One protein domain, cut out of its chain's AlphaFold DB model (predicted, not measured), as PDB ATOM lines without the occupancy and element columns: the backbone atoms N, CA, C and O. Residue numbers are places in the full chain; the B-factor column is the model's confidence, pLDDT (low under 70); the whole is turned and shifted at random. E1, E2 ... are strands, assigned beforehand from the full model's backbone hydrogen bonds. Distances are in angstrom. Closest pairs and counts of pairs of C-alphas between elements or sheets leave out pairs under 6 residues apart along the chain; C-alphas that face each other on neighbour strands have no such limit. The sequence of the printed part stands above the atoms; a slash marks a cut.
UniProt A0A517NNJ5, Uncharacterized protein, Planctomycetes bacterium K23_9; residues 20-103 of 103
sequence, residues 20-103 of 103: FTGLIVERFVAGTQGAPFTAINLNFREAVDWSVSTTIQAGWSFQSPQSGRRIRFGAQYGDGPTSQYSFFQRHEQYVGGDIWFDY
ATOM      1  N   PHE A  20     197.126 167.375 137.323       47.19
ATOM      2  CA  PHE A  20     198.180 166.436 136.941       47.19
ATOM      3  C   PHE A  20     198.230 166.333 135.413       47.19
ATOM      4  O   PHE A  20     197.351 165.759 134.772       47.19
ATOM      5  N   THR A  21     199.286 166.873 134.805       48.28
ATOM      6  CA  THR A  21     199.579 166.608 133.391       48.28
ATOM      7  C   THR A  21     200.110 165.176 133.275       48.28
ATOM      8  O   THR A  21     201.195 164.873 133.769       48.28
ATOM      9  N   GLY A  22     199.328 164.278 132.674       44.16
ATOM     10  CA  GLY A  22     199.623 162.850 132.583       44.16
ATOM     11  C   GLY A  22     200.268 162.480 131.248       44.16
ATOM     12  O   GLY A  22     199.621 162.528 130.216       44.16
ATOM     13  N   LEU A  23     201.530 162.047 131.291       47.53
ATOM     14  CA  LEU A  23     202.297 161.475 130.176       47.53
ATOM     15  C   LEU A  23     202.351 162.339 128.897       47.53
ATOM     16  O   LEU A  23     201.471 162.318 128.037       47.53
ATOM     17  N   ILE A  24     203.482 163.016 128.718       55.03
ATOM     18  CA  ILE A  24     203.893 163.545 127.418       55.03
ATOM     19  C   ILE A  24     204.770 162.475 126.761       55.03
ATOM     20  O   ILE A  24     205.851 162.173 127.267       55.03
ATOM     21  N   VAL A  25     204.324 161.902 125.642       56.62
ATOM     22  CA  VAL A  25     205.211 161.132 124.757       56.62
ATOM     23  C   VAL A  25     205.707 162.098 123.691       56.62
ATOM     24  O   VAL A  25     204.976 162.465 122.770       56.62
ATOM     25  N   GLU A  26     206.948 162.545 123.846       57.88
ATOM     26  CA  GLU A  26     207.622 163.418 122.891       57.88
ATOM     27  C   GLU A  26     208.803 162.661 122.291       57.88
ATOM     28  O   GLU A  26     209.685 162.175 123.004       57.88
ATOM     29  N   ARG A  27     208.835 162.544 120.964       52.50
ATOM     30  CA  ARG A  27     210.051 162.106 120.284       52.50
ATOM     31  C   ARG A  27     210.879 163.351 120.026       52.50
ATOM     32  O   ARG A  27     210.530 164.128 119.163       52.50
ATOM     33  N   PHE A  28     211.959 163.576 120.762       52.06
ATOM     34  CA  PHE A  28     212.790 164.760 120.538       52.06
ATOM     35  C   PHE A  28     213.615 164.606 119.254       52.06
ATOM     36  O   PHE A  28     214.532 163.789 119.193       52.06
ATOM     37  N   VAL A  29     213.317 165.413 118.236       52.03
ATOM     38  CA  VAL A  29     214.239 165.690 117.127       52.03
ATOM     39  C   VAL A  29     214.539 167.184 117.167       52.03
ATOM     40  O   VAL A  29     213.694 168.011 116.834       52.03
ATOM     41  N   ALA A  30     215.732 167.541 117.642       53.22
ATOM     42  CA  ALA A  30     216.192 168.925 117.643       53.22
ATOM     43  C   ALA A  30     216.489 169.367 116.199       53.22
ATOM     44  O   ALA A  30     217.286 168.732 115.512       53.22
ATOM     45  N   GLY A  31     215.858 170.451 115.735       55.66
ATOM     46  CA  GLY A  31     216.105 171.025 114.407       55.66
ATOM     47  C   GLY A  31     214.854 171.566 113.711       55.66
ATOM     48  O   GLY A  31     213.750 171.525 114.245       55.66
ATOM     49  N   THR A  32     215.024 172.054 112.477       63.84
ATOM     50  CA  THR A  32     213.941 172.619 111.640       63.84
ATOM     51  C   THR A  32     212.857 171.611 111.255       63.84
ATOM     52  O   THR A  32     211.796 172.009 110.787       63.84
ATOM     53  N   GLN A  33     213.109 170.315 111.446       76.06
ATOM     54  CA  GLN A  33     212.168 169.242 111.117       76.06
ATOM     55  C   GLN A  33     211.032 169.125 112.147       76.06
ATOM     56  O   GLN A  33     209.972 168.583 111.830       76.06
ATOM     57  N   GLY A  34     211.231 169.663 113.359       84.12
ATOM     58  CA  GLY A  34     210.318 169.458 114.479       84.12
ATOM     59  C   GLY A  34     210.120 167.974 114.794       84.12
ATOM     60  O   GLY A  34     210.814 167.103 114.264       84.12
ATOM     61  N   ALA A  35     209.159 167.670 115.655       87.44
ATOM     62  CA  ALA A  35     208.816 166.298 115.970       87.44
ATOM     63  C   ALA A  35     207.360 166.128 116.412       87.44
ATOM     64  O   ALA A  35     206.777 167.059 116.975       87.44
ATOM     65  N   PRO A  36     206.762 164.945 116.194       89.25
ATOM     66  CA  PRO A  36     205.422 164.673 116.679       89.25
ATOM     67  C   PRO A  36     205.394 164.630 118.211       89.25
ATOM     68  O   PRO A  36     206.315 164.109 118.851       89.25
ATOM     69  N   PHE A  37     204.304 165.128 118.786       88.50
ATOM     70  CA  PHE A  37     204.019 165.018 120.211       88.50
ATOM     71  C   PHE A  37     202.589 164.536 120.441       88.50
ATOM     72  O   PHE A  37     201.681 164.811 119.653       88.50
ATOM     73  N   THR A  38     202.397 163.858 121.566       88.06
ATOM     74  CA  THR A  38     201.079 163.546 122.122       88.06
ATOM     75  C   THR A  38     201.103 163.778 123.624       88.06
ATOM     76  O   THR A  38     202.080 163.412 124.285       88.06
ATOM     77  N   ALA A  39     200.043 164.369 124.163       85.75
ATOM     78  CA  ALA A  39     199.913 164.663 125.584       85.75
ATOM     79  C   ALA A  39     198.492 164.374 126.070       85.75
ATOM     80  O   ALA A  39     197.528 164.547 125.325       85.75
ATOM     81  N   ILE A  40     198.370 163.966 127.332       85.81
ATOM     82  CA  ILE A  40     197.084 163.807 128.006       85.81
ATOM     83  C   ILE A  40     197.092 164.679 129.269       85.81
ATOM     84  O   ILE A  40     198.073 164.769 130.004       85.81
ATOM     85  N   ASN A  41     195.999 165.384 129.521       84.94
ATOM     86  CA  ASN A  41     195.792 166.155 130.736       84.94
ATOM     87  C   ASN A  41     194.584 165.583 131.468       84.94
ATOM     88  O   ASN A  41     193.523 165.437 130.864       84.94
ATOM     89  N   LEU A  42     194.766 165.243 132.744       83.06
ATOM     90  CA  LEU A  42     193.702 164.776 133.618       83.06
ATOM     91  C   LEU A  42     193.555 165.782 134.756       83.06
ATOM     92  O   LEU A  42     194.452 165.965 135.583       83.06
ATOM     93  N   ASN A  43     192.412 166.447 134.789       81.88
ATOM     94  CA  ASN A  43     192.099 167.465 135.771       81.88
ATOM     95  C   ASN A  43     191.012 166.945 136.717       81.88
ATOM     96  O   ASN A  43     189.902 166.632 136.287       81.88
ATOM     97  N   PHE A  44     191.350 166.855 138.002       80.38
ATOM     98  CA  PHE A  44     190.447 166.424 139.065       80.38
ATOM     99  C   PHE A  44     190.050 167.647 139.884       80.38
ATOM    100  O   PHE A  44     190.914 168.403 140.336       80.38
ATOM    101  N   ARG A  45     188.748 167.856 140.073       74.81
ATOM    102  CA  ARG A  45     188.228 169.014 140.809       74.81
ATOM    103  C   ARG A  45     187.300 168.563 141.922       74.81
ATOM    104  O   ARG A  45     186.243 168.002 141.661       74.81
ATOM    105  N   GLU A  46     187.670 168.884 143.157       69.25
ATOM    106  CA  GLU A  46     186.813 168.675 144.331       69.25
ATOM    107  C   GLU A  46     185.484 169.440 144.203       69.25
ATOM    108  O   GLU A  46     184.439 168.929 144.585       69.25
ATOM    109  N   ALA A  47     185.497 170.605 143.541       68.69
ATOM    110  CA  ALA A  47     184.313 171.432 143.282       68.69
ATOM    111  C   ALA A  47     183.204 170.753 142.444       68.69
ATOM    112  O   ALA A  47     182.108 171.295 142.334       68.69
ATOM    113  N   VAL A  48     183.485 169.600 141.830       68.31
ATOM    114  CA  VAL A  48     182.530 168.795 141.046       68.31
ATOM    115  C   VAL A  48     182.567 167.329 141.489       68.31
ATOM    116  O   VAL A  48     182.576 166.427 140.654       68.31
ATOM    117  N   ASP A  49     182.661 167.086 142.799       74.44
ATOM    118  CA  ASP A  49     182.689 165.747 143.408       74.44
ATOM    119  C   ASP A  49     183.799 164.844 142.842       74.44
ATOM    120  O   ASP A  49     183.594 163.662 142.567       74.44
ATOM    121  N   TRP A  50     184.997 165.411 142.644       73.88
ATOM    122  CA  TRP A  50     186.163 164.726 142.061       73.88
ATOM    123  C   TRP A  50     185.981 164.263 140.614       73.88
ATOM    124  O   TRP A  50     186.745 163.426 140.127       73.88
ATOM    125  N   SER A  51     185.010 164.829 139.898       75.00
ATOM    126  CA  SER A  51     184.810 164.516 138.490       75.00
ATOM    127  C   SER A  51     186.052 164.848 137.654       75.00
ATOM    128  O   SER A  51     186.714 165.879 137.839       75.00
ATOM    129  N   VAL A  52     186.379 163.931 136.743       79.19
ATOM    130  CA  VAL A  52     187.586 163.974 135.917       79.19
ATOM    131  C   VAL A  52     187.287 164.726 134.631       79.19
ATOM    132  O   VAL A  52     186.345 164.400 133.916       79.19
ATOM    133  N   SER A  53     188.122 165.710 134.311       84.75
ATOM    134  CA  SER A  53     188.155 166.335 132.987       84.75
ATOM    135  C   SER A  53     189.396 165.850 132.252       84.75
ATOM    136  O   SER A  53     190.496 165.894 132.802       84.75
ATOM    137  N   THR A  54     189.225 165.375 131.026       85.75
ATOM    138  CA  THR A  54     190.298 164.813 130.208       85.75
ATOM    139  C   THR A  54     190.517 165.673 128.977       85.75
ATOM    140  O   THR A  54     189.572 165.985 128.260       85.75
ATOM    141  N   THR A  55     191.769 166.000 128.680       88.38
ATOM    142  CA  THR A  55     192.154 166.605 127.402       88.38
ATOM    143  C   THR A  55     193.252 165.778 126.759       88.38
ATOM    144  O   THR A  55     194.296 165.550 127.361       88.38
ATOM    145  N   ILE A  56     193.041 165.353 125.521       88.88
ATOM    146  CA  ILE A  56     194.032 164.668 124.693       88.88
ATOM    147  C   ILE A  56     194.514 165.659 123.642       88.88
ATOM    148  O   ILE A  56     193.705 166.303 122.980       88.88
ATOM    149  N   GLN A  57     195.825 165.776 123.478       91.81
ATOM    150  CA  GLN A  57     196.470 166.661 122.514       91.81
ATOM    151  C   GLN A  57     197.416 165.853 121.637       91.81
ATOM    152  O   GLN A  57     198.138 164.979 122.124       91.81
ATOM    153  N   ALA A  58     197.447 166.173 120.350       91.44
ATOM    154  CA  ALA A  58     198.389 165.595 119.407       91.44
ATOM    155  C   ALA A  58     198.792 166.634 118.364       91.44
ATOM    156  O   ALA A  58     197.962 167.421 117.904       91.44
ATOM    157  N   GLY A  59     200.059 166.632 117.962       92.56
ATOM    158  CA  GLY A  59     200.528 167.604 116.987       92.56
ATOM    159  C   GLY A  59     202.011 167.526 116.684       92.56
ATOM    160  O   GLY A  59     202.654 166.493 116.870       92.56
ATOM    161  N   TRP A  60     202.546 168.646 116.211       91.62
ATOM    162  CA  TRP A  60     203.950 168.824 115.874       91.62
ATOM    163  C   TRP A  60     204.582 169.911 116.746       91.62
ATOM    164  O   TRP A  60     203.985 170.960 116.988       91.62
ATOM    165  N   SER A  61     205.793 169.644 117.221       90.62
ATOM    166  CA  SER A  61     206.573 170.469 118.141       90.62
ATOM    167  C   SER A  61     207.864 170.906 117.461       90.62
ATOM    168  O   SER A  61     208.597 170.079 116.926       90.62
ATOM    169  N   PHE A  62     208.161 172.202 117.471       87.56
ATOM    170  CA  PHE A  62     209.410 172.766 116.968       87.56
ATOM    171  C   PHE A  62     210.134 173.417 118.129       87.56
ATOM    172  O   PHE A  62     209.616 174.342 118.755       87.56
ATOM    173  N   GLN A  63     211.348 172.951 118.399       87.81
ATOM    174  CA  GLN A  63     212.191 173.504 119.446       87.81
ATOM    175  C   GLN A  63     213.428 174.151 118.833       87.81
ATOM    176  O   GLN A  63     214.145 173.529 118.049       87.81
ATOM    177  N   SER A  64     213.673 175.405 119.204       83.38
ATOM    178  CA  SER A  64     214.859 176.148 118.791       83.38
ATOM    179  C   SER A  64     216.103 175.584 119.488       83.38
ATOM    180  O   SER A  64     216.161 175.623 120.722       83.38
ATOM    181  N   PRO A  65     217.123 175.116 118.745       80.44
ATOM    182  CA  PRO A  65     218.374 174.646 119.339       80.44
ATOM    183  C   PRO A  65     219.139 175.745 120.087       80.44
ATOM    184  O   PRO A  65     219.875 175.449 121.021       80.44
ATOM    185  N   GLN A  66     218.987 177.008 119.675       84.38
ATOM    186  CA  GLN A  66     219.729 178.134 120.245       84.38
ATOM    187  C   GLN A  66     219.067 178.708 121.497       84.38
ATOM    188  O   GLN A  66     219.762 179.117 122.421       84.38
ATOM    189  N   SER A  67     217.732 178.779 121.524       86.75
ATOM    190  CA  SER A  67     216.998 179.450 122.605       86.75
ATOM    191  C   SER A  67     216.233 178.506 123.525       86.75
ATOM    192  O   SER A  67     215.647 178.979 124.491       86.75
ATOM    193  N   GLY A  68     216.124 177.213 123.205       84.62
ATOM    194  CA  GLY A  68     215.321 176.241 123.962       84.62
ATOM    195  C   GLY A  68     213.799 176.432 123.859       84.62
ATOM    196  O   GLY A  68     213.059 175.477 124.085       84.62
ATOM    197  N   ARG A  69     213.346 177.629 123.462       87.94
ATOM    198  CA  ARG A  69     211.947 177.985 123.178       87.94
ATOM    199  C   ARG A  69     211.290 177.017 122.206       87.94
ATOM    200  O   ARG A  69     211.931 176.544 121.258       87.94
ATOM    201  N   ARG A  70     209.997 176.796 122.410       88.00
ATOM    202  CA  ARG A  70     209.222 175.818 121.661       88.00
ATOM    203  C   ARG A  70     207.904 176.408 121.181       88.00
ATOM    204  O   ARG A  70     207.222 177.132 121.902       88.00
ATOM    205  N   ILE A  71     207.559 176.066 119.949       90.19
ATOM    206  CA  ILE A  71     206.233 176.283 119.384       90.19
ATOM    207  C   ILE A  71     205.641 174.927 119.026       90.19
ATOM    208  O   ILE A  71     206.319 174.075 118.448       90.19
ATOM    209  N   ARG A  72     204.380 174.714 119.380       91.94
ATOM    210  CA  ARG A  72     203.635 173.505 119.034       91.94
ATOM    211  C   ARG A  72     202.372 173.901 118.295       91.94
ATOM    212  O   ARG A  72     201.774 174.922 118.614       91.94
ATOM    213  N   PHE A  73     201.946 173.084 117.349       93.06
ATOM    214  CA  PHE A  73     200.623 173.196 116.749       93.06
ATOM    215  C   PHE A  73     200.020 171.817 116.569       93.06
ATOM    216  O   PHE A  73     200.736 170.826 116.408       93.06
ATOM    217  N   GLY A  74     198.701 171.733 116.603       94.00
ATOM    218  CA  GLY A  74     198.032 170.447 116.560       94.00
ATOM    219  C   GLY A  74     196.549 170.557 116.817       94.00
ATOM    220  O   GLY A  74     195.947 171.606 116.611       94.00
ATOM    221  N   ALA A  75     195.985 169.445 117.259       94.44
ATOM    222  CA  ALA A  75     194.599 169.356 117.656       94.44
ATOM    223  C   ALA A  75     194.490 168.890 119.103       94.44
ATOM    224  O   ALA A  75     195.357 168.171 119.617       94.44
ATOM    225  N   GLN A  76     193.384 169.263 119.730       93.06
ATOM    226  CA  GLN A  76     193.005 168.759 121.031       93.06
ATOM    227  C   GLN A  76     191.552 168.310 121.047       93.06
ATOM    228  O   GLN A  76     190.689 168.878 120.376       93.06
ATOM    229  N   TYR A  77     191.299 167.286 121.841       90.88
ATOM    230  CA  TYR A  77     189.977 166.808 122.192       90.88
ATOM    231  C   TYR A  77     189.839 166.902 123.707       90.88
ATOM    232  O   TYR A  77     190.689 166.384 124.432       90.88
ATOM    233  N   GLY A  78     188.798 167.572 124.182       89.44
ATOM    234  CA  GLY A  78     188.500 167.697 125.600       89.44
ATOM    235  C   GLY A  78     187.132 167.132 125.926       89.44
ATOM    236  O   GLY A  78     186.196 167.286 125.144       89.44
ATOM    237  N   ASP A  79     187.039 166.492 127.083       87.69
ATOM    238  CA  ASP A  79     185.811 165.907 127.600       87.69
ATOM    239  C   ASP A  79     185.767 166.003 129.125       87.69
ATOM    240  O   ASP A  79     186.720 165.612 129.809       87.69
ATOM    241  N   GLY A  80     184.681 166.541 129.668       82.25
ATOM    242  CA  GLY A  80     184.468 166.585 131.109       82.25
ATOM    243  C   GLY A  80     183.550 167.712 131.577       82.25
ATOM    244  O   GLY A  80     182.913 168.398 130.776       82.25
ATOM    245  N   PRO A  81     183.466 167.925 132.900       70.88
ATOM    246  CA  PRO A  81     182.723 169.039 133.476       70.88
ATOM    247  C   PRO A  81     183.202 170.382 132.918       70.88
ATOM    248  O   PRO A  81     184.406 170.630 132.809       70.88
ATOM    249  N   THR A  82     182.270 171.275 132.601       67.94
ATOM    250  CA  THR A  82     182.606 172.602 132.081       67.94
ATOM    251  C   THR A  82     183.523 173.362 133.040       67.94
ATOM    252  O   THR A  82     183.431 173.262 134.265       67.94
ATOM    253  N   SER A  83     184.433 174.144 132.468       61.66
ATOM    254  CA  SER A  83     185.320 175.035 133.221       61.66
ATOM    255  C   SER A  83     184.700 176.398 133.514       61.66
ATOM    256  O   SER A  83     185.329 177.228 134.169       61.66
ATOM    257  N   GLN A  84     183.467 176.639 133.066       61.78
ATOM    258  CA  GLN A  84     182.738 177.855 133.390       61.78
ATOM    259  C   GLN A  84     182.141 177.744 134.798       61.78
ATOM    260  O   GLN A  84     181.221 176.962 135.035       61.78
ATOM    261  N   TYR A  85     182.644 178.576 135.718       56.28
ATOM    262  CA  TYR A  85     182.233 178.661 137.130       56.28
ATOM    263  C   TYR A  85     180.713 178.819 137.343       56.28
ATOM    264  O   TYR A  85     180.213 178.582 138.433       56.28
ATOM    265  N   SER A  86     179.953 179.214 136.322       54.91
ATOM    266  CA  SER A  86     178.497 179.382 136.395       54.91
ATOM    267  C   SER A  86     177.703 178.088 136.156       54.91
ATOM    268  O   SER A  86     176.488 178.084 136.348       54.91
ATOM    269  N   PHE A  87     178.344 176.998 135.709       53.84
ATOM    270  CA  PHE A  87     177.660 175.815 135.173       53.84
ATOM    271  C   PHE A  87     178.266 174.471 135.617       53.84
ATOM    272  O   PHE A  87     178.291 173.536 134.826       53.84
ATOM    273  N   PHE A  88     178.689 174.316 136.875       54.56
ATOM    274  CA  PHE A  88     179.350 173.100 137.403       54.56
ATOM    275  C   PHE A  88     178.669 171.739 137.109       54.56
ATOM    276  O   PHE A  88     179.306 170.700 137.232       54.56
ATOM    277  N   GLN A  89     177.394 171.723 136.707       57.16
ATOM    278  CA  GLN A  89     176.621 170.514 136.378       57.16
ATOM    279  C   GLN A  89     176.609 170.159 134.880       57.16
ATOM    280  O   GLN A  89     175.987 169.172 134.491       57.16
ATOM    281  N   ARG A  90     177.229 170.967 134.010       63.78
ATOM    282  CA  ARG A  90     177.248 170.713 132.562       63.78
ATOM    283  C   ARG A  90     178.508 169.968 132.154       63.78
ATOM    284  O   ARG A  90     179.611 170.333 132.548       63.78
ATOM    285  N   HIS A  91     178.314 168.950 131.329       74.19
ATOM    286  CA  HIS A  91     179.380 168.215 130.667       74.19
ATOM    287  C   HIS A  91     179.613 168.810 129.279       74.19
ATOM    288  O   HIS A  91     178.653 169.048 128.543       74.19
ATOM    289  N   GLU A  92     180.869 169.060 128.931       80.25
ATOM    290  CA  GLU A  92     181.265 169.641 127.657       80.25
ATOM    291  C   GLU A  92     182.300 168.755 126.972       80.25
ATOM    292  O   GLU A  92     183.290 168.336 127.570       80.25
ATOM    293  N   GLN A  93     182.055 168.525 125.686       86.75
ATOM    294  CA  GLN A  93     182.962 167.853 124.775       86.75
ATOM    295  C   GLN A  93     183.345 168.854 123.687       86.75
ATOM    296  O   GLN A  93     182.476 169.533 123.132       86.75
ATOM    297  N   TYR A  94     184.629 168.955 123.364       86.25
ATOM    298  CA  TYR A  94     185.106 169.842 122.310       86.25
ATOM    299  C   TYR A  94     186.265 169.226 121.535       86.25
ATOM    300  O   TYR A  94     187.045 168.431 122.055       86.25
ATOM    301  N   VAL A  95     186.386 169.635 120.274       92.31
ATOM    302  CA  VAL A  95     187.546 169.370 119.426       92.31
ATOM    303  C   VAL A  95     188.011 170.691 118.832       92.31
ATOM    304  O   VAL A  95     187.192 171.500 118.393       92.31
ATOM    305  N   GLY A  96     189.315 170.935 118.859       91.38
ATOM    306  CA  GLY A  96     189.906 172.201 118.442       91.38
ATOM    307  C   GLY A  96     191.260 172.013 117.777       91.38
ATOM    308  O   GLY A  96     191.898 170.973 117.934       91.38
ATOM    309  N   GLY A  97     191.656 173.020 117.002       93.06
ATOM    310  CA  GLY A  97     193.026 173.196 116.537       93.06
ATOM    311  C   GLY A  97     193.701 174.284 117.364       93.06
ATOM    312  O   GLY A  97     193.096 175.330 117.598       93.06
ATOM    313  N   ASP A  98     194.944 174.053 117.770       90.25
ATOM    314  CA  ASP A  98     195.634 174.881 118.757       90.25
ATOM    315  C   ASP A  98     197.078 175.174 118.350       90.25
ATOM    316  O   ASP A  98     197.722 174.420 117.611       90.25
ATOM    317  N   ILE A  99     197.586 176.292 118.872       91.56
ATOM    318  CA  ILE A  99     198.992 176.688 118.820       91.56
ATOM    319  C   ILE A  99     199.430 176.968 120.257       91.56
ATOM    320  O   ILE A  99     198.826 177.791 120.941       91.56
ATOM    321  N   TRP A 100     200.500 176.316 120.702       89.06
ATOM    322  CA  TRP A 100     201.085 176.520 122.025       89.06
ATOM    323  C   TRP A 100     202.455 177.177 121.901       89.06
ATOM    324  O   TRP A 100     203.284 176.767 121.086       89.06
ATOM    325  N   PHE A 101     202.694 178.175 122.748       88.12
ATOM    326  CA  PHE A 101     203.980 178.848 122.879       88.12
ATOM    327  C   PHE A 101     204.552 178.577 124.268       88.12
ATOM    328  O   PHE A 101     203.953 178.975 125.267       88.12
ATOM    329  N   ASP A 102     205.715 177.931 124.313       84.88
ATOM    330  CA  ASP A 102     206.453 177.663 125.547       84.88
ATOM    331  C   ASP A 102     207.725 178.542 125.553       84.88
ATOM    332  O   ASP A 102     208.589 178.409 124.669       84.88
ATOM    333  N   TYR A 103     207.801 179.475 126.511       81.31
ATOM    334  CA  TYR A 103     208.843 180.511 126.622       81.31
ATOM    335  C   TYR A 103     209.888 180.213 127.692       81.31
ATOM    336  O   TYR A 103     209.504 179.710 128.770       81.31
TER     337      TYR A 103
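What this domain is: This is residues 20 to 103 of the 103 residues of an uncharacterized protein of Planctomycetes bacterium K23_9 (UniProt A0A517NNJ5). One twisted sheet of five strands makes an arched strip, bare of named helices on both faces, with E3, E4 and E5 bending by 71, 72 and 76 degrees. It is an all-strand meander, E1 to E5 in chain order, each the antiparallel neighbour of the one before. The 84 printed residues are loose, radius of gyration of the C-alphas 15.3 A, spanning 46 by 21 by 19 A.

How they stand to each other: Start at inner strand E3, residues 51 to 63; it forms a hairpin with E2, residues 35 to 45, where N 37 and O 59 are 2.9 A apart. On its other side, E4, residues 70 to 81, forms a hairpin with it: N 60 and O 73, 2.8 A. Edge strand E5, residues 91 to 102, pairs with E4 as a hairpin: N 74 and O 98, 3.0 A. Edge strand E1, residues 20 to 26, forms a hairpin with E2: N 22 and O 40, 3.0 A.

Where its parts are: Find C-alpha 20 at (198.180, 166.436, 136.941); E1 runs 17.2 A. E2 spans 32.4 A, E3 34.5 A, E4 29.8 A and E5 29.1 A, to C-alpha 102 at (206.453, 177.663, 125.547).

The domain as a whole: The farthest C-alphas, Gln 66 and Gln 89, are 46.7 A apart. The printed part has no cut. Look for pLDDT under 70 at residues 20 to 32, 46 to 48 and 82 to 90.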